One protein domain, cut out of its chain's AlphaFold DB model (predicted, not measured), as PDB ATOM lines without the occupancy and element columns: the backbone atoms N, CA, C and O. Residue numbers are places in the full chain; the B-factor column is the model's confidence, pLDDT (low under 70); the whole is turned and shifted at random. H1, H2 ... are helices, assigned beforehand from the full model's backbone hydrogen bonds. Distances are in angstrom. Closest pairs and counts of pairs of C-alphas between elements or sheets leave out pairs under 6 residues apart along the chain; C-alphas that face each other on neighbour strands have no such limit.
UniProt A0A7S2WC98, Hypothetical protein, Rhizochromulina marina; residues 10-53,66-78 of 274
ATOM      1  N   GLU A  10     153.183 108.497  65.728       81.69
ATOM      2  CA  GLU A  10     152.808 109.708  66.461       81.69
ATOM      3  C   GLU A  10     151.435 109.581  67.134       81.69
ATOM      4  O   GLU A  10     151.089 110.393  67.996       81.69
ATOM      5  N   ALA A  11     150.663 108.544  66.786       86.62
ATOM      6  CA  ALA A  11     149.407 108.242  67.449       86.62
ATOM      7  C   ALA A  11     149.650 107.841  68.919       86.62
ATOM      8  O   ALA A  11     150.596 107.108  69.221       86.62
ATOM      9  N   PRO A  12     148.776 108.259  69.852       86.69
ATOM     10  CA  PRO A  12     148.998 108.055  71.284       86.69
ATOM     11  C   PRO A  12     148.895 106.592  71.730       86.69
ATOM     12  O   PRO A  12     149.287 106.262  72.846       86.69
ATOM     13  N   LEU A  13     148.349 105.709  70.892       86.94
ATOM     14  CA  LEU A  13     148.311 104.275  71.133       86.94
ATOM     15  C   LEU A  13     148.378 103.532  69.801       86.94
ATOM     16  O   LEU A  13     147.548 103.737  68.921       86.94
ATOM     17  N   VAL A  14     149.342 102.622  69.692       87.56
ATOM     18  CA  VAL A  14     149.498 101.743  68.533       87.56
ATOM     19  C   VAL A  14     149.600 100.311  69.029       87.56
ATOM     20  O   VAL A  14     150.545  99.951  69.730       87.56
ATOM     21  N   PHE A  15     148.645  99.472  68.638       87.94
ATOM     22  CA  PHE A  15     148.724  98.034  68.877       87.94
ATOM     23  C   PHE A  15     149.648  97.395  67.840       87.94
ATOM     24  O   PHE A  15     149.250  97.140  66.708       87.94
ATOM     25  N   TYR A  16     150.894  97.135  68.229       87.75
ATOM     26  CA  TYR A  16     151.878  96.441  67.398       87.75
ATOM     27  C   TYR A  16     152.079  94.985  67.839       87.75
ATOM     28  O   TYR A  16     151.580  94.531  68.876       87.75
ATOM     29  N   LYS A  17     152.827  94.216  67.039       88.12
ATOM     30  CA  LYS A  17     153.048  92.784  67.286       88.12
ATOM     31  C   LYS A  17     153.679  92.557  68.661       88.12
ATOM     32  O   LYS A  17     154.707  93.135  68.993       88.12
ATOM     33  N   GLY A  18     153.060  91.692  69.462       89.94
ATOM     34  CA  GLY A  18     153.530  91.363  70.810       89.94
ATOM     35  C   GLY A  18     153.122  92.348  71.910       89.94
ATOM     36  O   GLY A  18     153.271  91.998  73.082       89.94
ATOM     37  N   PHE A  19     152.550  93.514  71.576       91.00
ATOM     38  CA  PHE A  19     152.143  94.531  72.553       91.00
ATOM     39  C   PHE A  19     151.245  93.952  73.651       91.00
ATOM     40  O   PHE A  19     151.584  94.026  74.828       91.00
ATOM     41  N   THR A  20     150.143  93.297  73.271       91.69
ATOM     42  CA  THR A  20     149.152  92.763  74.219       91.69
ATOM     43  C   THR A  20     149.763  91.781  75.216       91.69
ATOM     44  O   THR A  20     149.502  91.876  76.412       91.69
ATOM     45  N   ARG A  21     150.625  90.863  74.753       92.00
ATOM     46  CA  ARG A  21     151.314  89.916  75.644       92.00
ATOM     47  C   ARG A  21     152.275  90.646  76.577       92.00
ATOM     48  O   ARG A  21     152.211  90.448  77.786       92.00
ATOM     49  N   SER A  22     153.088  91.555  76.035       91.38
ATOM     50  CA  SER A  22     154.010  92.347  76.852       91.38
ATOM     51  C   SER A  22     153.275  93.212  77.882       91.38
ATOM     52  O   SER A  22     153.801  93.408  78.976       91.38
ATOM     53  N   PHE A  23     152.078  93.713  77.573       92.81
ATOM     54  CA  PHE A  23     151.231  94.434  78.521       92.81
ATOM     55  C   PHE A  23     150.731  93.518  79.642       92.81
ATOM     56  O   PHE A  23     150.869  93.859  80.814       92.81
ATOM     57  N   MET A  24     150.208  92.333  79.308       89.75
ATOM     58  CA  MET A  24     149.737  91.355  80.302       89.75
ATOM     59  C   MET A  24     150.854  90.903  81.261       89.75
ATOM     60  O   MET A  24     150.604  90.653  82.445       89.75
ATOM     61  N   GLU A  25     152.093  90.867  80.769       92.62
ATOM     62  CA  GLU A  25     153.321  90.602  81.531       92.62
ATOM     63  C   GLU A  25     153.814  91.816  82.351       92.62
ATOM     64  O   GLU A  25     154.782  91.719  83.106       92.62
ATOM     65  N   GLY A  26     153.151  92.972  82.242       89.31
ATOM     66  CA  GLY A  26     153.491  94.197  82.970       89.31
ATOM     67  C   GLY A  26     154.709  94.938  82.413       89.31
ATOM     68  O   GLY A  26     155.388  95.645  83.168       89.31
ATOM     69  N   GLY A  27     155.010  94.737  81.126       89.50
ATOM     70  CA  GLY A  27     156.093  95.389  80.390       89.50
ATOM     71  C   GLY A  27     155.709  96.715  79.726       89.50
ATOM     72  O   GLY A  27     156.600  97.514  79.449       89.50
ATOM     73  N   GLN A  28     154.409  96.960  79.514       90.81
ATOM     74  CA  GLN A  28     153.878  98.108  78.759       90.81
ATOM     75  C   GLN A  28     153.054  99.082  79.622       90.81
ATOM     76  O   GLN A  28     152.042  99.606  79.163       90.81
ATOM     77  N   GLY A  29     153.447  99.307  80.879       89.94
ATOM     78  CA  GLY A  29     152.699 100.172  81.802       89.94
ATOM     79  C   GLY A  29     151.333  99.597  82.197       89.94
ATOM     80  O   GLY A  29     151.105  98.388  82.120       89.94
ATOM     81  N   THR A  30     150.435 100.462  82.661       92.69
ATOM     82  CA  THR A  30     149.067 100.124  83.073       92.69
ATOM     83  C   THR A  30     148.028 100.779  82.169       92.69
ATOM     84  O   THR A  30     148.320 101.721  81.435       92.69
ATOM     85  N   SER A  31     146.778 100.317  82.242       93.38
ATOM     86  CA  SER A  31     145.670 100.911  81.487       93.38
ATOM     87  C   SER A  31     145.486 102.390  81.836       93.38
ATOM     88  O   SER A  31     145.224 103.197  80.954       93.38
ATOM     89  N   ALA A  32     145.680 102.758  83.108       92.19
ATOM     90  CA  ALA A  32     145.580 104.140  83.568       92.19
ATOM     91  C   ALA A  32     146.636 105.048  82.917       92.19
ATOM     92  O   ALA A  32     146.310 106.169  82.526       92.19
ATOM     93  N   ASP A  33     147.863 104.544  82.746       91.94
ATOM     94  CA  ASP A  33     148.949 105.283  82.089       91.94
ATOM     95  C   ASP A  33     148.578 105.601  80.634       91.94
ATOM     96  O   ASP A  33     148.671 106.750  80.198       91.94
ATOM     97  N   TRP A  34     148.073 104.602  79.902       92.69
ATOM     98  CA  TRP A  34     147.627 104.774  78.518       92.69
ATOM     99  C   TRP A  34     146.420 105.700  78.399       92.69
ATOM    100  O   TRP A  34     146.422 106.589  77.555       92.69
ATOM    101  N   ILE A  35     145.414 105.555  79.265       93.38
ATOM    102  CA  ILE A  35     144.251 106.453  79.284       93.38
ATOM    103  C   ILE A  35     144.674 107.903  79.522       93.38
ATOM    104  O   ILE A  35     144.241 108.797  78.790       93.38
ATOM    105  N   SER A  36     145.551 108.147  80.499       90.31
ATOM    106  CA  SER A  36     146.062 109.490  80.776       90.31
ATOM    107  C   SER A  36     146.847 110.051  79.591       90.31
ATOM    108  O   SER A  36     146.738 111.238  79.286       90.31
ATOM    109  N   HIS A  37     147.638 109.216  78.921       90.31
ATOM    110  CA  HIS A  37     148.436 109.631  77.775       90.31
ATOM    111  C   HIS A  37     147.593 109.986  76.557       90.31
ATOM    112  O   HIS A  37     147.809 111.036  75.955       90.31
ATOM    113  N   ILE A  38     146.615 109.143  76.234       91.25
ATOM    114  CA  ILE A  38     145.687 109.365  75.127       91.25
ATOM    115  C   ILE A  38     144.882 110.638  75.369       91.25
ATOM    116  O   ILE A  38     144.820 111.493  74.490       91.25
ATOM    117  N   SER A  39     144.343 110.813  76.580       90.50
ATOM    118  CA  SER A  39     143.612 112.028  76.958       90.50
ATOM    119  C   SER A  39     144.483 113.282  76.796       90.50
ATOM    120  O   SER A  39     144.066 114.241  76.152       90.50
ATOM    121  N   ALA A  40     145.733 113.253  77.274       90.44
ATOM    122  CA  ALA A  40     146.660 114.375  77.124       90.44
ATOM    123  C   ALA A  40     147.039 114.660  75.659       90.44
ATOM    124  O   ALA A  40     147.209 115.819  75.282       90.44
ATOM    125  N   ALA A  41     147.177 113.627  74.825       91.25
ATOM    126  CA  ALA A  41     147.477 113.786  73.406       91.25
ATOM    127  C   ALA A  41     146.303 114.411  72.639       91.25
ATOM    128  O   ALA A  41     146.516 115.337  71.853       91.25
ATOM    129  N   VAL A  42     145.073 113.961  72.910       91.25
ATOM    130  CA  VAL A  42     143.857 114.547  72.328       91.25
ATOM    131  C   VAL A  42     143.680 115.993  72.794       91.25
ATOM    132  O   VAL A  42     143.441 116.868  71.966       91.25
ATOM    133  N   GLU A  43     143.879 116.283  74.083       89.75
ATOM    134  CA  GLU A  43     143.822 117.657  74.603       89.75
ATOM    135  C   GLU A  43     144.858 118.557  73.923       89.75
ATOM    136  O   GLU A  43     144.565 119.675  73.511       89.75
ATOM    137  N   LYS A  44     146.083 118.060  73.744       91.06
ATOM    138  CA  LYS A  44     147.132 118.816  73.062       91.06
ATOM    139  C   LYS A  44     146.758 119.122  71.611       91.06
ATOM    140  O   LYS A  44     147.034 120.226  71.145       91.06
ATOM    141  N   VAL A  45     146.164 118.166  70.889       90.75
ATOM    142  CA  VAL A  45     145.792 118.375  69.482       90.75
ATOM    143  C   VAL A  45     144.575 119.282  69.330       90.75
ATOM    144  O   VAL A  45     144.462 119.944  68.299       90.75
ATOM    145  N   SER A  46     143.695 119.334  70.336       89.94
ATOM    146  CA  SER A  46     142.454 120.114  70.302       89.94
ATOM    147  C   SER A  46     142.674 121.620  70.446       89.94
ATOM    148  O   SER A  46     141.833 122.405  70.002       89.94
ATOM    149  N   VAL A  47     143.812 122.047  71.005       89.88
ATOM    150  CA  VAL A  47     144.129 123.467  71.203       89.88
ATOM    151  C   VAL A  47     144.041 124.238  69.883       89.88
ATOM    152  O   VAL A  47     144.778 123.989  68.927       89.88
ATOM    153  N   GLY A  48     143.132 125.216  69.844       89.19
ATOM    154  CA  GLY A  48     142.919 126.081  68.682       89.19
ATOM    155  C   GLY A  48     142.247 125.393  67.489       89.19
ATOM    156  O   GLY A  48     142.301 125.934  66.383       89.19
ATOM    157  N   LYS A  49     141.640 124.212  67.672       90.44
ATOM    158  CA  LYS A  49     140.880 123.507  66.631       90.44
ATOM    159  C   LYS A  49     139.382 123.713  66.811       90.44
ATOM    160  O   LYS A  49     138.868 123.673  67.922       90.44
ATOM    161  N   THR A  50     138.683 123.891  65.695       89.94
ATOM    162  CA  THR A  50     137.214 123.962  65.664       89.94
ATOM    163  C   THR A  50     136.581 122.578  65.773       89.94
ATOM    164  O   THR A  50     135.544 122.420  66.405       89.94
ATOM    165  N   VAL A  51     137.215 121.575  65.159       91.88
ATOM    166  CA  VAL A  51     136.765 120.181  65.146       91.88
ATOM    167  C   VAL A  51     137.976 119.288  65.383       91.88
ATOM    168  O   VAL A  51     139.048 119.524  64.822       91.88
ATOM    169  N   VAL A  52     137.793 118.262  66.210       93.00
ATOM    170  CA  VAL A  52     138.754 117.176  66.411       93.00
ATOM    171  C   VAL A  52     138.036 115.871  66.113       93.00
ATOM    172  O   VAL A  52     137.009 115.580  66.720       93.00
ATOM    173  N   VAL A  53     138.581 115.094  65.182       94.94
ATOM    174  CA  VAL A  53     138.118 113.736  64.890       94.94
ATOM    175  C   VAL A  53     139.125 112.771  65.496       94.94
ATOM    176  O   VAL A  53     140.321 112.881  65.237       94.94
ATOM    177  N   VAL A  66     143.494  94.967  77.454       92.44
ATOM    178  CA  VAL A  66     144.456  95.804  78.179       92.44
ATOM    179  C   VAL A  66     143.768  96.993  78.864       92.44
ATOM    180  O   VAL A  66     144.434  97.930  79.296       92.44
ATOM    181  N   GLY A  67     142.435  96.968  78.985       92.75
ATOM    182  CA  GLY A  67     141.646  97.993  79.679       92.75
ATOM    183  C   GLY A  67     141.587  99.353  78.978       92.75
ATOM    184  O   GLY A  67     141.279 100.350  79.625       92.75
ATOM    185  N   VAL A  68     141.894  99.409  77.680       95.00
ATOM    186  CA  VAL A  68     141.862 100.635  76.866       95.00
ATOM    187  C   VAL A  68     141.066 100.419  75.585       95.00
ATOM    188  O   VAL A  68     141.563 100.655  74.487       95.00
ATOM    189  N   SER A  69     139.835  99.906  75.707       96.81
ATOM    190  CA  SER A  69     138.994  99.760  74.517       96.81
ATOM    191  C   SER A  69     138.633 101.115  73.911       96.81
ATOM    192  O   SER A  69     138.709 102.134  74.604       96.81
ATOM    193  N   ASN A  70     138.158 101.137  72.662       96.50
ATOM    194  CA  ASN A  70     137.676 102.374  72.040       96.50
ATOM    195  C   ASN A  70     136.611 103.080  72.902       96.50
ATOM    196  O   ASN A  70     136.559 104.305  72.916       96.50
ATOM    197  N   ALA A  71     135.818 102.346  73.696       96.25
ATOM    198  CA  ALA A  71     134.886 102.956  74.648       96.25
ATOM    199  C   ALA A  71     135.589 103.673  75.815       96.25
ATOM    200  O   ALA A  71     135.197 104.782  76.175       96.25
ATOM    201  N   GLN A  72     136.653 103.096  76.386       95.50
ATOM    202  CA  GLN A  72     137.433 103.793  77.418       95.50
ATOM    203  C   GLN A  72     138.197 104.986  76.833       95.50
ATOM    204  O   GLN A  72     138.279 106.029  77.481       95.50
ATOM    205  N   VAL A  73     138.712 104.856  75.609       94.56
ATOM    206  CA  VAL A  73     139.379 105.949  74.891       94.56
ATOM    207  C   VAL A  73     138.413 107.102  74.629       94.56
ATOM    208  O   VAL A  73     138.729 108.229  74.994       94.56
ATOM    209  N   ALA A  74     137.223 106.837  74.083       95.19
ATOM    210  CA  ALA A  74     136.205 107.861  73.840       95.19
ATOM    211  C   ALA A  74     135.803 108.580  75.136       95.19
ATOM    212  O   ALA A  74     135.748 109.811  75.183       95.19
ATOM    213  N   ALA A  75     135.620 107.831  76.229       93.06
ATOM    214  CA  ALA A  75     135.309 108.425  77.522       93.06
ATOM    215  C   ALA A  75     136.435 109.337  78.042       93.06
ATOM    216  O   ALA A  75     136.162 110.441  78.521       93.06
ATOM    217  N   ALA A  76     137.692 108.904  77.916       89.50
ATOM    218  CA  ALA A  76     138.872 109.647  78.355       89.50
ATOM    219  C   ALA A  76     139.177 110.884  77.497       89.50
ATOM    220  O   ALA A  76     139.567 111.927  78.024       89.50
ATOM    221  N   ALA A  77     138.980 110.767  76.183       88.88
ATOM    222  CA  ALA A  77     139.056 111.860  75.217       88.88
ATOM    223  C   ALA A  77     137.858 112.810  75.322       88.88
ATOM    224  O   ALA A  77     137.862 113.890  74.741       88.88
ATOM    225  N   ARG A  78     136.828 112.398  76.065       88.25
ATOM    226  CA  ARG A  78     135.558 113.096  76.184       88.25
ATOM    227  C   ARG A  78     134.903 113.376  74.833       88.25
ATOM    228  O   ARG A  78     134.326 114.437  74.631       88.25
TER     229      ARG A  78
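AT A GLANCE: This is residues 10 to 53 and 66 to 78 of the 274 residues of the protein "Hypothetical protein" of Rhizochromulina marina (UniProt A0A7S2WC98). One long helix, H2, runs along much of the length of an elongated outline, with the shorter H3 packed on its side at a steep angle. The small H1 is set off beyond one end of H2, and residues 44 to 51, of which 44 to 46 belong to H2, stick out at the other. The 57 printed residues hold three named helices, H1, H2, H3, and no named strand: all helix. The whole is only just loose, close to compact, with a radius of gyration of the C-alphas of 12.4 A, and only just elongated, spanning 40 by 20 by 15 A.

IN THESE COORDINATES: H1, residues 19 to 24, begins at C-alpha 19 (152.143, 94.531, 72.553). H2, residues 31 to 46, is 22.5 A long. H3, residues 70 to 77, ends at C-alpha 77 (139.056, 111.860, 75.217).

HOW THE PARTS SIT: H1 is apart from H2 and H3. H2 and H3 touch, closest at the C-alphas of Ser 39 and Ala 77, 4.9 A. They run the same way at a steep tilt of 57 degrees. Every O i to N i+4 pair is within hydrogen-bond range in H1, H2 and H3.

THE WHOLE: The C-alphas farthest apart, of Glu 25 and Thr 50, are 40.3 A apart. Residues 54 to 65 are not printed; C-alphas 53 and 66 are 23.2 A apart. H1 to H2 is a short link. No printed residue is under 70 in pLDDT.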